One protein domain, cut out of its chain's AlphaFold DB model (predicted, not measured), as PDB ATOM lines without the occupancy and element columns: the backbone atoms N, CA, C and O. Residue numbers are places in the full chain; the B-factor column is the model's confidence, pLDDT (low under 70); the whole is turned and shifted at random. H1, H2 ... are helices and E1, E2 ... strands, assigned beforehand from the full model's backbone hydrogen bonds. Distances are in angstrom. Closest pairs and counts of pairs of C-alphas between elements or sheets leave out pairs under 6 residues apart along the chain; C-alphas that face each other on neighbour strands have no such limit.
ATOM      1  N   ARG A  11     107.392  93.126  30.867       79.44
ATOM      2  CA  ARG A  11     106.506  92.115  31.448       79.44
ATOM      3  C   ARG A  11     105.208  92.033  30.661       79.44
ATOM      4  O   ARG A  11     104.724  93.024  30.130       79.44
ATOM      5  N   TRP A  12     104.633  90.842  30.626       80.50
ATOM      6  CA  TRP A  12     103.290  90.570  30.124       80.50
ATOM      7  C   TRP A  12     102.655  89.502  31.013       80.50
ATOM      8  O   TRP A  12     103.345  88.838  31.785       80.50
ATOM      9  N   LYS A  13     101.333  89.333  30.935       72.38
ATOM     10  CA  LYS A  13     100.577  88.457  31.850       72.38
ATOM     11  C   LYS A  13     101.077  87.003  31.876       72.38
ATOM     12  O   LYS A  13     100.997  86.358  32.915       72.38
ATOM     13  N   SER A  14     101.590  86.515  30.751       68.00
ATOM     14  CA  SER A  14     102.137  85.160  30.604       68.00
ATOM     15  C   SER A  14     103.648  85.079  30.852       68.00
ATOM     16  O   SER A  14     104.215  84.003  30.722       68.00
ATOM     17  N   ALA A  15     104.311  86.195  31.177       69.94
ATOM     18  CA  ALA A  15     105.741  86.230  31.468       69.94
ATOM     19  C   ALA A  15     105.997  85.670  32.870       69.94
ATOM     20  O   ALA A  15     106.075  86.422  33.851       69.94
ATOM     21  N   SER A  16     106.131  84.354  32.983       59.44
ATOM     22  CA  SER A  16     106.577  83.736  34.226       59.44
ATOM     23  C   SER A  16     108.015  84.181  34.509       59.44
ATOM     24  O   SER A  16     108.834  84.304  33.601       59.44
ATOM     25  N   ARG A  17     108.360  84.448  35.775       56.03
ATOM     26  CA  ARG A  17     109.742  84.795  36.179       56.03
ATOM     27  C   ARG A  17     110.771  83.717  35.806       56.03
ATOM     28  O   ARG A  17     111.956  84.022  35.802       56.03
ATOM     29  N   GLU A  18     110.296  82.511  35.509       53.19
ATOM     30  CA  GLU A  18     111.060  81.323  35.124       53.19
ATOM     31  C   GLU A  18     111.022  81.012  33.621       53.19
ATOM     32  O   GLU A  18     111.665  80.055  33.200       53.19
ATOM     33  N   SER A  19     110.316  81.801  32.800       58.84
ATOM     34  CA  SER A  19     110.395  81.673  31.340       58.84
ATOM     35  C   SER A  19     111.748  82.230  30.876       58.84
ATOM     36  O   SER A  19     111.847  83.374  30.443       58.84
ATOM     37  N   ASP A  20     112.815  81.445  31.049       60.34
ATOM     38  CA  ASP A  20     114.135  81.674  30.438       60.34
ATOM     39  C   ASP A  20     114.174  81.149  28.990       60.34
ATOM     40  O   ASP A  20     115.196  81.237  28.322       60.34
ATOM     41  N   ASP A  21     113.053  80.608  28.502       70.69
ATOM     42  CA  ASP A  21     112.925  80.060  27.159       70.69
ATOM     43  C   ASP A  21     112.626  81.175  26.141       70.69
ATOM     44  O   ASP A  21     111.519  81.720  26.075       70.69
ATOM     45  N   ASP A  22     113.644  81.541  25.355       71.25
ATOM     46  CA  ASP A  22     113.548  82.574  24.318       71.25
ATOM     47  C   ASP A  22     112.451  82.272  23.271       71.25
ATOM     48  O   ASP A  22     111.883  83.207  22.698       71.25
ATOM     49  N   ASP A  23     112.130  80.994  23.020       73.31
ATOM     50  CA  ASP A  23     111.130  80.587  22.024       73.31
ATOM     51  C   ASP A  23     109.704  80.830  22.533       73.31
ATOM     52  O   ASP A  23     108.866  81.366  21.805       73.31
ATOM     53  N   GLU A  24     109.438  80.557  23.816       73.44
ATOM     54  CA  GLU A  24     108.160  80.899  24.454       73.44
ATOM     55  C   GLU A  24     107.915  82.415  24.445       73.44
ATOM     56  O   GLU A  24     106.805  82.880  24.153       73.44
ATOM     57  N   ILE A  25     108.963  83.200  24.713       73.06
ATOM     58  CA  ILE A  25     108.894  84.663  24.682       73.06
ATOM     59  C   ILE A  25     108.604  85.154  23.259       73.06
ATOM     60  O   ILE A  25     107.703  85.973  23.053       73.06
ATOM     61  N   LEU A  26     109.307  84.619  22.258       73.19
ATOM     62  CA  LEU A  26     109.066  84.951  20.857       73.19
ATOM     63  C   LEU A  26     107.658  84.546  20.409       73.19
ATOM     64  O   LEU A  26     106.978  85.321  19.736       73.19
ATOM     65  N   ALA A  27     107.181  83.367  20.805       74.69
ATOM     66  CA  ALA A  27     105.831  82.911  20.506       74.69
ATOM     67  C   ALA A  27     104.771  83.827  21.134       74.69
ATOM     68  O   ALA A  27     103.753  84.113  20.497       74.69
ATOM     69  N   ALA A  28     105.003  84.330  22.352       72.81
ATOM     70  CA  ALA A  28     104.131  85.315  22.985       72.81
ATOM     71  C   ALA A  28     104.106  86.642  22.203       72.81
ATOM     72  O   ALA A  28     103.024  87.195  21.986       72.81
ATOM     73  N   PHE A  29     105.262  87.104  21.715       73.38
ATOM     74  CA  PHE A  29     105.361  88.314  20.893       73.38
ATOM     75  C   PHE A  29     104.680  88.158  19.536       73.38
ATOM     76  O   PHE A  29     103.882  89.009  19.150       73.38
ATOM     77  N   LEU A  30     104.920  87.045  18.837       70.31
ATOM     78  CA  LEU A  30     104.294  86.737  17.546       70.31
ATOM     79  C   LEU A  30     102.773  86.635  17.655       70.31
ATOM     80  O   LEU A  30     102.053  86.987  16.724       70.31
ATOM     81  N   ARG A  31     102.269  86.162  18.798       71.50
ATOM     82  CA  ARG A  31     100.830  86.099  19.061       71.50
ATOM     83  C   ARG A  31     100.219  87.465  19.364       71.50
ATOM     84  O   ARG A  31      98.997  87.535  19.305       71.50
ATOM     85  N   ASN A  32     101.021  88.486  19.699       64.56
ATOM     86  CA  ASN A  32     100.670  89.885  20.000       64.56
ATOM     87  C   ASN A  32      99.314  90.104  20.703       64.56
ATOM     88  O   ASN A  32      98.556  91.017  20.387       64.56
ATOM     89  N   GLN A  33      98.973  89.220  21.638       63.91
ATOM     90  CA  GLN A  33      97.654  89.163  22.281       63.91
ATOM     91  C   GLN A  33      97.705  89.556  23.757       63.91
ATOM     92  O   GLN A  33      96.734  89.367  24.489       63.91
ATOM     93  N   VAL A  34      98.842  90.076  24.218       72.31
ATOM     94  CA  VAL A  34      99.058  90.396  25.624       72.31
ATOM     95  C   VAL A  34      99.430  91.867  25.785       72.31
ATOM     96  O   VAL A  34     100.271  92.367  25.043       72.31
ATOM     97  N   PRO A  35      98.827  92.576  26.751       76.50
ATOM     98  CA  PRO A  35      99.301  93.897  27.119       76.50
ATOM     99  C   PRO A  35     100.697  93.777  27.736       76.50
ATOM    100  O   PRO A  35     100.943  92.915  28.589       76.50
ATOM    101  N   TYR A  36     101.591  94.663  27.309       80.38
ATOM    102  CA  TYR A  36     102.938  94.776  27.848       80.38
ATOM    103  C   TYR A  36     102.998  95.861  28.920       80.38
ATOM    104  O   TYR A  36     102.251  96.842  28.911       80.38
ATOM    105  N   THR A  37     103.888  95.680  29.882       83.50
ATOM    106  CA  THR A  37     104.088  96.597  31.002       83.50
ATOM    107  C   THR A  37     105.569  96.661  31.328       83.50
ATOM    108  O   THR A  37     106.247  95.634  31.355       83.50
ATOM    109  N   CYS A  38     106.088  97.855  31.592       81.69
ATOM    110  CA  CYS A  38     107.442  97.992  32.105       81.69
ATOM    111  C   CYS A  38     107.460  97.788  33.618       81.69
ATOM    112  O   CYS A  38     106.722  98.437  34.348       81.69
ATOM    113  N   LEU A  39     108.359  96.939  34.106       78.25
ATOM    114  CA  LEU A  39     108.558  96.657  35.526       78.25
ATOM    115  C   LEU A  39     109.041  97.884  36.316       78.25
ATOM    116  O   LEU A  39     108.765  97.986  37.503       78.25
ATOM    117  N   SER A  40     109.747  98.815  35.669       78.19
ATOM    118  CA  SER A  40     110.258 100.019  36.334       78.19
ATOM    119  C   SER A  40     109.166 101.046  36.639       78.19
ATOM    120  O   SER A  40     109.269 101.749  37.639       78.19
ATOM    121  N   THR A  41     108.160 101.176  35.771       80.69
ATOM    122  CA  THR A  41     107.060 102.148  35.925       80.69
ATOM    123  C   THR A  41     105.752 101.483  36.342       80.69
ATOM    124  O   THR A  41     104.836 102.166  36.788       80.69
ATOM    125  N   CYS A  42     105.656 100.159  36.196       80.75
ATOM    126  CA  CYS A  42     104.425  99.376  36.285       80.75
ATOM    127  C   CYS A  42     103.311  99.891  35.356       80.75
ATOM    128  O   CYS A  42     102.133  99.717  35.654       80.75
ATOM    129  N   GLN A  43     103.680 100.523  34.236       83.19
ATOM    130  CA  GLN A  43     102.753 101.078  33.246       83.19
ATOM    131  C   GLN A  43     102.979 100.471  31.857       83.19
ATOM    132  O   GLN A  43     104.028  99.884  31.579       83.19
ATOM    133  N   SER A  44     102.007 100.657  30.961       81.06
ATOM    134  CA  SER A  44     102.123 100.319  29.534       81.06
ATOM    135  C   SER A  44     102.952 101.333  28.728       81.06
ATOM    136  O   SER A  44     103.083 101.206  27.513       81.06
ATOM    137  N   TRP A  45     103.528 102.331  29.396       81.69
ATOM    138  CA  TRP A  45     104.501 103.271  28.848       81.69
ATOM    139  C   TRP A  45     105.770 103.286  29.707       81.69
ATOM    140  O   TRP A  45     105.750 103.037  30.921       81.69
ATOM    141  N   GLY A  46     106.898 103.546  29.053       77.75
ATOM    142  CA  GLY A  46     108.180 103.738  29.714       77.75
ATOM    143  C   GLY A  46     108.256 105.113  30.384       77.75
ATOM    144  O   GLY A  46     107.379 105.954  30.182       77.75
ATOM    145  N   PRO A  47     109.315 105.395  31.156       74.50
ATOM    146  CA  PRO A  47     109.542 106.728  31.713       74.50
ATOM    147  C   PRO A  47     109.822 107.774  30.627       74.50
ATOM    148  O   PRO A  47     109.703 108.962  30.896       74.50
ATOM    149  N   ASP A  48     110.137 107.338  29.403       76.06
ATOM    150  CA  ASP A  48     110.246 108.204  28.227       76.06
ATOM    151  C   ASP A  48     108.869 108.664  27.696       76.06
ATOM    152  O   ASP A  48     108.813 109.448  26.759       76.06
ATOM    153  N   GLY A  49     107.755 108.159  28.249       74.50
ATOM    154  CA  GLY A  49     106.386 108.461  27.799       74.50
ATOM    155  C   GLY A  49     105.898 107.621  26.612       74.50
ATOM    156  O   GLY A  49     104.713 107.626  26.298       74.50
ATOM    157  N   GLU A  50     106.788 106.849  26.001       79.56
ATOM    158  CA  GLU A  50     106.488 105.994  24.851       79.56
ATOM    159  C   GLU A  50     105.967 104.613  25.269       79.56
ATOM    160  O   GLU A  50     106.313 104.094  26.338       79.56
ATOM    161  N   LEU A  51     105.193 103.977  24.386       79.06
ATOM    162  CA  LEU A  51     104.637 102.641  24.609       79.06
ATOM    163  C   LEU A  51     105.728 101.587  24.834       79.06
ATOM    164  O   LEU A  51     106.763 101.572  24.166       79.06
ATOM    165  N   VAL A  52     105.474 100.689  25.787       79.00
ATOM    166  CA  VAL A  52     106.346  99.540  26.057       79.00
ATOM    167  C   VAL A  52     105.919  98.392  25.169       79.00
ATOM    168  O   VAL A  52     104.784  97.930  25.229       79.00
ATOM    169  N   ALA A  53     106.829  97.964  24.312       77.19
ATOM    170  CA  ALA A  53     106.530  96.992  23.283       77.19
ATOM    171  C   ALA A  53     107.833  96.257  22.909       77.19
ATOM    172  O   ALA A  53     108.906  96.872  22.975       77.19
ATOM    173  N   PRO A  54     107.794  94.949  22.601       73.31
ATOM    174  CA  PRO A  54     108.998  94.177  22.296       73.31
ATOM    175  C   PRO A  54     109.780  94.721  21.092       73.31
ATOM    176  O   PRO A  54     111.007  94.653  21.086       73.31
ATOM    177  N   GLU A  55     109.105  95.312  20.104       72.75
ATOM    178  CA  GLU A  55     109.747  95.952  18.947       72.75
ATOM    179  C   GLU A  55     110.493  97.243  19.303       72.75
ATOM    180  O   GLU A  55     111.424  97.628  18.603       72.75
ATOM    181  N   CYS A  56     110.131  97.889  20.411       72.00
ATOM    182  CA  CYS A  56     110.779  99.108  20.886       72.00
ATOM    183  C   CYS A  56     112.001  98.818  21.779       72.00
ATOM    184  O   CYS A  56     112.515  99.736  22.425       72.00
ATOM    185  N   CYS A  57     112.458  97.557  21.853       72.56
ATOM    186  CA  CYS A  57     113.588  97.173  22.690       72.56
ATOM    187  C   CYS A  57     114.935  97.672  22.176       72.56
ATOM    188  O   CYS A  57     115.592  97.026  21.358       72.56
TER     189      CYS A  57
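AT A GLANCE: This is residues 11 to 57 of the 67 residues of an uncharacterized protein of Nannocystis exedens (UniProt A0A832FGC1). With little regular structure, the domain is mostly winding loops, with one helix, H1, at one end, the short strand E1 between it and the other end, and residues 39 to 57 looping round that other end. Residues 17 to 23, of which 22 to 23 belong to H1, stick out from the rest. The printed part has 47 residues with one named helix, then one named strand; the class is mixed, with 13 residues in named elements. It is compact, with a radius of gyration of the C-alphas of 10.7 A, and spans 29 by 19 by 16 A.

IN THESE COORDINATES: H1, residues 22 to 31, is 14.2 A long and begins at C-alpha 22 (113.548, 82.574, 24.318). E1, residues 36 to 38, ends at C-alpha 38 (107.442, 97.992, 32.105).

HOW THE PARTS SIT: H1 and E1 are apart, joined by a tight link of 4 residues. E1 pairs with no named strand, but residues 11 to 12 pair antiparallel with its residues 36 to 37. In H1 every O i to N i+4 pair is within hydrogen-bond range.

THE WHOLE: The farthest C-alphas, of Asp 21 and Gly 49, are 29.2 A apart. The printed part has no cut. Residues 14 to 20 and 32 to 33 of the model have pLDDT under 70.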